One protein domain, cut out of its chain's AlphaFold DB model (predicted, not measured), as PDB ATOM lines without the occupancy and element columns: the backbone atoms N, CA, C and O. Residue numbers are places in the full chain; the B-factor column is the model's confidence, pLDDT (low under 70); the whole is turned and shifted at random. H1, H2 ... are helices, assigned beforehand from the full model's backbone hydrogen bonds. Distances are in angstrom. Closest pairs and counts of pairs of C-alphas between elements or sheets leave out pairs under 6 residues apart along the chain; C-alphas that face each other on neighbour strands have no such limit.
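Overview. This is residues 2 to 60 of the 201 residues of the protein "O-antigen ligase" of Providencia alcalifaciens (UniProt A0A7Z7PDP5). The shape is an open hook of three helices: H1 and H2 run loosely side by side in opposite ways, joined at one end by a turn, and from the far end of H2 the helix H3 sticks out as a long free arm. H2 and H3 meet end to end at a corner, a wide V. The printed part has 59 residues with three named helices, in the order H1, H2, H3, and no named strand; its class is all helix. It is extended, with a radius of gyration of the C-alphas of 17.4 A and spans of 56 by 22 by 12 A.

Arrangement. H1, residues 2 to 16, and H2, residues 22 to 38, are close but not clearly touching. Their closest C-alphas, those of Phe 14 and Val 25, are 8.0 A apart. They run opposite ways at a shallow tilt of 16 degrees. H2 and H3, residues 40 to 58, meet only through their link. H1 and H3 are apart. In H1 and H3 every O i to N i+4 pair is within hydrogen-bond range; in H2 11 of 13 are.

Along the chain. H1 begins at C-alpha 2 (157.240, 126.018, 148.350) and is 21.5 A long. H2 begins at C-alpha 22 (141.677, 123.040, 165.263) and is 24.5 A long. H3, 27.0 A long, ends at C-alpha 58 (157.071, 146.366, 126.633).

Size, cuts and confidence. The two C-alphas farthest apart, those of Asn 19 and Asn 60, are 56.5 A apart. Residues 15 to 23 and 33 to 60 stand free. Both links are tight, and the printed part has no cut. The mean pLDDT of the printed part is 80.9; residues 2 to 4 and 17 to 20 are under 70.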
ATOM      1  N   TYR A   2     157.284 126.832 147.122       65.69
ATOM      2  CA  TYR A   2     157.240 126.018 148.350       65.69
ATOM      3  C   TYR A   2     156.082 126.320 149.331       65.69
ATOM      4  O   TYR A   2     155.458 125.364 149.792       65.69
ATOM      5  N   PRO A   3     155.703 127.589 149.605       69.00
ATOM      6  CA  PRO A   3     154.605 127.876 150.538       69.00
ATOM      7  C   PRO A   3     153.233 127.431 150.018       69.00
ATOM      8  O   PRO A   3     152.434 126.873 150.762       69.00
ATOM      9  N   VAL A   4     152.978 127.623 148.720       69.56
ATOM     10  CA  VAL A   4     151.711 127.246 148.069       69.56
ATOM     11  C   VAL A   4     151.551 125.732 148.067       69.56
ATOM     12  O   VAL A   4     150.511 125.210 148.448       69.56
ATOM     13  N   ILE A   5     152.619 125.020 147.711       70.56
ATOM     14  CA  ILE A   5     152.645 123.559 147.697       70.56
ATOM     15  C   ILE A   5     152.418 122.997 149.108       70.56
ATOM     16  O   ILE A   5     151.599 122.096 149.290       70.56
ATOM     17  N   SER A   6     153.084 123.565 150.119       71.62
ATOM     18  CA  SER A   6     152.882 123.179 151.519       71.62
ATOM     19  C   SER A   6     151.433 123.394 151.968       71.62
ATOM     20  O   SER A   6     150.875 122.540 152.657       71.62
ATOM     21  N   LEU A   7     150.798 124.498 151.556       72.19
ATOM     22  CA  LEU A   7     149.383 124.764 151.826       72.19
ATOM     23  C   LEU A   7     148.460 123.769 151.112       72.19
ATOM     24  O   LEU A   7     147.498 123.302 151.717       72.19
ATOM     25  N   CYS A   8     148.760 123.389 149.867       71.38
ATOM     26  CA  CYS A   8     147.997 122.377 149.134       71.38
ATOM     27  C   CYS A   8     148.048 121.008 149.828       71.38
ATOM     28  O   CYS A   8     147.005 120.387 150.025       71.38
ATOM     29  N   ILE A   9     149.233 120.552 150.250       73.69
ATOM     30  CA  ILE A   9     149.393 119.288 150.992       73.69
ATOM     31  C   ILE A   9     148.625 119.351 152.312       73.69
ATOM     32  O   ILE A   9     147.881 118.428 152.649       73.69
ATOM     33  N   PHE A  10     148.767 120.463 153.035       76.31
ATOM     34  CA  PHE A  10     148.069 120.694 154.290       76.31
ATOM     35  C   PHE A  10     146.539 120.654 154.115       76.31
ATOM     36  O   PHE A  10     145.843 119.982 154.877       76.31
ATOM     37  N   PHE A  11     146.010 121.296 153.070       73.31
ATOM     38  CA  PHE A  11     144.584 121.291 152.746       73.31
ATOM     39  C   PHE A  11     144.066 119.893 152.377       73.31
ATOM     40  O   PHE A  11     143.017 119.468 152.867       73.31
ATOM     41  N   LEU A  12     144.806 119.150 151.548       73.44
ATOM     42  CA  LEU A  12     144.455 117.777 151.174       73.44
ATOM     43  C   LEU A  12     144.436 116.848 152.394       73.44
ATOM     44  O   LEU A  12     143.507 116.053 152.549       73.44
ATOM     45  N   TYR A  13     145.420 116.987 153.283       74.69
ATOM     46  CA  TYR A  13     145.481 116.248 154.542       74.69
ATOM     47  C   TYR A  13     144.308 116.598 155.469       74.69
ATOM     48  O   TYR A  13     143.663 115.701 156.018       74.69
ATOM     49  N   PHE A  14     143.972 117.886 155.589       72.50
ATOM     50  CA  PHE A  14     142.835 118.346 156.386       72.50
ATOM     51  C   PHE A  14     141.501 117.778 155.892       72.50
ATOM     52  O   PHE A  14     140.696 117.293 156.686       72.50
ATOM     53  N   ARG A  15     141.283 117.768 154.572       70.00
ATOM     54  CA  ARG A  15     140.060 117.227 153.963       70.00
ATOM     55  C   ARG A  15     139.854 115.737 154.260       70.00
ATOM     56  O   ARG A  15     138.710 115.293 154.344       70.00
ATOM     57  N   GLN A  16     140.932 114.967 154.393       70.44
ATOM     58  CA  GLN A  16     140.855 113.526 154.651       70.44
ATOM     59  C   GLN A  16     140.708 113.189 156.135       70.44
ATOM     60  O   GLN A  16     139.993 112.250 156.475       70.44
ATOM     61  N   ASN A  17     141.318 113.975 157.026       69.38
ATOM     62  CA  ASN A  17     141.276 113.737 158.467       69.38
ATOM     63  C   ASN A  17     140.355 114.728 159.193       69.38
ATOM     64  O   ASN A  17     140.797 115.735 159.744       69.38
ATOM     65  N   LYS A  18     139.064 114.384 159.297       66.38
ATOM     66  CA  LYS A  18     138.056 115.192 160.019       66.38
ATOM     67  C   LYS A  18     138.293 115.313 161.536       66.38
ATOM     68  O   LYS A  18     137.700 116.178 162.167       66.38
ATOM     69  N   ASN A  19     139.167 114.482 162.112       68.38
ATOM     70  CA  ASN A  19     139.505 114.479 163.545       68.38
ATOM     71  C   ASN A  19     140.694 115.391 163.908       68.38
ATOM     72  O   ASN A  19     141.198 115.341 165.033       68.38
ATOM     73  N   LEU A  20     141.191 116.204 162.970       69.69
ATOM     74  CA  LEU A  20     142.286 117.125 163.259       69.69
ATOM     75  C   LEU A  20     141.836 118.203 164.242       69.69
ATOM     76  O   LEU A  20     140.878 118.936 164.006       69.69
ATOM     77  N   LYS A  21     142.565 118.328 165.357       76.56
ATOM     78  CA  LYS A  21     142.310 119.396 166.326       76.56
ATOM     79  C   LYS A  21     142.559 120.745 165.652       76.56
ATOM     80  O   LYS A  21     143.616 120.947 165.058       76.56
ATOM     81  N   LEU A  22     141.638 121.690 165.844       73.56
ATOM     82  CA  LEU A  22     141.677 123.040 165.263       73.56
ATOM     83  C   LEU A  22     143.028 123.760 165.466       73.56
ATOM     84  O   LEU A  22     143.481 124.497 164.595       73.56
ATOM     85  N   LYS A  23     143.723 123.489 166.580       73.12
ATOM     86  CA  LYS A  23     145.052 124.045 166.890       73.12
ATOM     87  C   LYS A  23     146.127 123.685 165.851       73.12
ATOM     88  O   LYS A  23     146.958 124.530 165.541       73.12
ATOM     89  N   PHE A  24     146.087 122.479 165.274       77.06
ATOM     90  CA  PHE A  24     147.027 122.055 164.225       77.06
ATOM     91  C   PHE A  24     146.742 122.703 162.865       77.06
ATOM     92  O   PHE A  24     147.590 122.661 161.981       77.06
ATOM     93  N   VAL A  25     145.564 123.312 162.711       76.75
ATOM     94  CA  VAL A  25     145.157 124.036 161.503       76.75
ATOM     95  C   VAL A  25     145.466 125.516 161.612       76.75
ATOM     96  O   VAL A  25     146.038 126.098 160.696       76.75
ATOM     97  N   LEU A  26     145.143 126.121 162.753       78.62
ATOM     98  CA  LEU A  26     145.369 127.546 162.971       78.62
ATOM     99  C   LEU A  26     146.857 127.896 163.057       78.62
ATOM    100  O   LEU A  26     147.258 128.935 162.545       78.62
ATOM    101  N   PHE A  27     147.684 127.027 163.647       83.62
ATOM    102  CA  PHE A  27     149.115 127.283 163.815       83.62
ATOM    103  C   PHE A  27     149.867 127.581 162.498       83.62
ATOM    104  O   PHE A  27     150.459 128.657 162.406       83.62
ATOM    105  N   PRO A  28     149.839 126.716 161.459       81.44
ATOM    106  CA  PRO A  28     150.550 126.993 160.208       81.44
ATOM    107  C   PRO A  28     149.990 128.205 159.455       81.44
ATOM    108  O   PRO A  28     150.752 128.923 158.815       81.44
ATOM    109  N   ILE A  29     148.681 128.468 159.550       82.69
ATOM    110  CA  ILE A  29     148.046 129.630 158.911       82.69
ATOM    111  C   ILE A  29     148.530 130.927 159.567       82.69
ATOM    112  O   ILE A  29     148.947 131.849 158.871       82.69
ATOM    113  N   ILE A  30     148.524 130.989 160.901       86.50
ATOM    114  CA  ILE A  30     149.002 132.156 161.652       86.50
ATOM    115  C   ILE A  30     150.498 132.371 161.401       86.50
ATOM    116  O   ILE A  30     150.912 133.494 161.133       86.50
ATOM    117  N   ALA A  31     151.302 131.302 161.417       86.69
ATOM    118  CA  ALA A  31     152.725 131.385 161.101       86.69
ATOM    119  C   ALA A  31     152.965 131.939 159.685       86.69
ATOM    120  O   ALA A  31     153.787 132.835 159.511       86.69
ATOM    121  N   ALA A  32     152.211 131.469 158.684       84.44
ATOM    122  CA  ALA A  32     152.300 131.981 157.318       84.44
ATOM    123  C   ALA A  32     151.917 133.469 157.225       84.44
ATOM    124  O   ALA A  32     152.607 134.228 156.550       84.44
ATOM    125  N   LEU A  33     150.867 133.902 157.930       87.38
ATOM    126  CA  LEU A  33     150.457 135.311 157.971       87.38
ATOM    127  C   LEU A  33     151.519 136.203 158.623       87.38
ATOM    128  O   LEU A  33     151.805 137.275 158.097       87.38
ATOM    129  N   ILE A  34     152.132 135.754 159.721       89.75
ATOM    130  CA  ILE A  34     153.220 136.481 160.391       89.75
ATOM    131  C   ILE A  34     154.422 136.620 159.452       89.75
ATOM    132  O   ILE A  34     154.957 137.713 159.306       89.75
ATOM    133  N   ILE A  35     154.813 135.539 158.770       86.94
ATOM    134  CA  ILE A  35     155.898 135.572 157.781       86.94
ATOM    135  C   ILE A  35     155.561 136.574 156.668       86.94
ATOM    136  O   ILE A  35     156.368 137.449 156.369       86.94
ATOM    137  N   CYS A  36     154.358 136.510 156.092       85.94
ATOM    138  CA  CYS A  36     153.930 137.466 155.069       85.94
ATOM    139  C   CYS A  36     153.946 138.918 155.568       85.94
ATOM    140  O   CYS A  36     154.315 139.807 154.806       85.94
ATOM    141  N   ALA A  37     153.579 139.165 156.829       88.69
ATOM    142  CA  ALA A  37     153.616 140.499 157.419       88.69
ATOM    143  C   ALA A  37     155.056 141.016 157.574       88.69
ATOM    144  O   ALA A  37     155.338 142.145 157.175       88.69
ATOM    145  N   ILE A  38     155.971 140.178 158.075       91.44
ATOM    146  CA  ILE A  38     157.393 140.522 158.248       91.44
ATOM    147  C   ILE A  38     158.048 140.861 156.901       91.44
ATOM    148  O   ILE A  38     158.789 141.831 156.805       91.44
ATOM    149  N   PHE A  39     157.755 140.090 155.853       90.12
ATOM    150  CA  PHE A  39     158.349 140.281 154.524       90.12
ATOM    151  C   PHE A  39     157.518 141.175 153.594       90.12
ATOM    152  O   PHE A  39     157.806 141.247 152.399       90.12
ATOM    153  N   SER A  40     156.490 141.851 154.111       89.38
ATOM    154  CA  SER A  40     155.546 142.629 153.299       89.38
ATOM    155  C   SER A  40     156.239 143.700 152.453       89.38
ATOM    156  O   SER A  40     155.983 143.786 151.253       89.38
ATOM    157  N   GLU A  41     157.184 144.446 153.028       89.62
ATOM    158  CA  GLU A  41     157.957 145.460 152.302       89.62
ATOM    159  C   GLU A  41     158.794 144.852 151.173       89.62
ATOM    160  O   GLU A  41     158.758 145.336 150.043       89.62
ATOM    161  N   THR A  42     159.495 143.745 151.437       90.00
ATOM    162  CA  THR A  42     160.287 143.037 150.420       90.00
ATOM    163  C   THR A  42     159.405 142.518 149.285       90.00
ATOM    164  O   THR A  42     159.792 142.592 148.117       90.00
ATOM    165  N   ILE A  43     158.211 142.007 149.607       86.94
ATOM    166  CA  ILE A  43     157.237 141.542 148.614       86.94
ATOM    167  C   ILE A  43     156.780 142.716 147.742       86.94
ATOM    168  O   ILE A  43     156.819 142.605 146.518       86.94
ATOM    169  N   ILE A  44     156.410 143.847 148.349       91.69
ATOM    170  CA  ILE A  44     155.963 145.044 147.622       91.69
ATOM    171  C   ILE A  44     157.077 145.576 146.714       91.69
ATOM    172  O   ILE A  44     156.833 145.815 145.533       91.69
ATOM    173  N   GLN A  45     158.307 145.693 147.220       91.75
ATOM    174  CA  GLN A  45     159.460 146.137 146.429       91.75
ATOM    175  C   GLN A  45     159.730 145.205 145.244       91.75
ATOM    176  O   GLN A  45     159.955 145.668 144.125       91.75
ATOM    177  N   ARG A  46     159.657 143.883 145.449       89.50
ATOM    178  CA  ARG A  46     159.815 142.908 144.362       89.50
ATOM    179  C   ARG A  46     158.688 142.984 143.339       89.50
ATOM    180  O   ARG A  46     158.969 142.875 142.150       89.50
ATOM    181  N   MET A  47     157.449 143.208 143.772       88.88
ATOM    182  CA  MET A  47     156.318 143.416 142.864       88.88
ATOM    183  C   MET A  47     156.486 144.691 142.031       88.88
ATOM    184  O   MET A  47     156.258 144.661 140.824       88.88
ATOM    185  N   GLN A  48     156.923 145.792 142.646       92.00
ATOM    186  CA  GLN A  48     157.183 147.052 141.948       92.00
ATOM    187  C   GLN A  48     158.348 146.924 140.959       92.00
ATOM    188  O   GLN A  48     158.208 147.343 139.811       92.00
ATOM    189  N   SER A  49     159.455 146.283 141.359       89.88
ATOM    190  CA  SER A  49     160.578 145.977 140.457       89.88
ATOM    191  C   SER A  49     160.104 145.164 139.257       89.88
ATOM    192  O   SER A  49     160.301 145.585 138.124       89.88
ATOM    193  N   ALA A  50     159.380 144.064 139.493       87.50
ATOM    194  CA  ALA A  50     158.856 143.222 138.422       87.50
ATOM    195  C   ALA A  50     157.919 143.996 137.478       87.50
ATOM    196  O   ALA A  50     158.015 143.848 136.264       87.50
ATOM    197  N   SER A  51     157.046 144.854 138.013       89.81
ATOM    198  CA  SER A  51     156.174 145.704 137.195       89.81
ATOM    199  C   SER A  51     156.977 146.668 136.320       89.81
ATOM    200  O   SER A  51     156.661 146.838 135.144       89.81
ATOM    201  N   ASN A  52     158.019 147.293 136.870       89.75
ATOM    202  CA  ASN A  52     158.868 148.220 136.126       89.75
ATOM    203  C   ASN A  52     159.663 147.500 135.030       89.75
ATOM    204  O   ASN A  52     159.718 147.991 133.905       89.75
ATOM    205  N   GLU A  53     160.201 146.315 135.327       88.06
ATOM    206  CA  GLU A  53     160.891 145.454 134.359       88.06
ATOM    207  C   GLU A  53     159.957 145.040 133.206       88.06
ATOM    208  O   GLU A  53     160.339 145.121 132.041       88.06
ATOM    209  N   ILE A  54     158.697 144.687 133.498       86.88
ATOM    210  CA  ILE A  54     157.689 144.373 132.467       86.88
ATOM    211  C   ILE A  54     157.396 145.595 131.589       86.88
ATOM    212  O   ILE A  54     157.305 145.475 130.367       86.88
ATOM    213  N   ILE A  55     157.246 146.782 132.184       88.00
ATOM    214  CA  ILE A  55     156.996 148.015 131.425       88.00
ATOM    215  C   ILE A  55     158.200 148.355 130.536       88.00
ATOM    216  O   ILE A  55     158.003 148.737 129.383       88.00
ATOM    217  N   ALA A  56     159.425 148.202 131.043       85.69
ATOM    218  CA  ALA A  56     160.655 148.410 130.277       85.69
ATOM    219  C   ALA A  56     160.741 147.439 129.087       85.69
ATOM    220  O   ALA A  56     160.941 147.870 127.950       85.69
ATOM    221  N   TYR A  57     160.441 146.158 129.322       84.50
ATOM    222  CA  TYR A  57     160.344 145.138 128.280       84.50
ATOM    223  C   TYR A  57     159.318 145.517 127.195       84.50
ATOM    224  O   TYR A  57     159.624 145.546 126.001       84.50
ATOM    225  N   ILE A  58     158.104 145.921 127.585       84.94
ATOM    226  CA  ILE A  58     157.071 146.366 126.633       84.94
ATOM    227  C   ILE A  58     157.512 147.628 125.875       84.94
ATOM    228  O   ILE A  58     157.128 147.811 124.724       84.94
ATOM    229  N   LYS A  59     158.351 148.491 126.449       85.62
ATOM    230  CA  LYS A  59     158.846 149.709 125.787       85.62
ATOM    231  C   LYS A  59     160.028 149.492 124.831       85.62
ATOM    232  O   LYS A  59     160.533 150.482 124.311       85.62
ATOM    233  N   ASN A  60     160.420 148.246 124.539       73.62
ATOM    234  CA  ASN A  60     161.633 147.928 123.762       73.62
ATOM    235  C   ASN A  60     162.923 148.441 124.425       73.62
ATOM    236  O   ASN A  60     163.912 148.696 123.735       73.62
TER     237      ASN A  60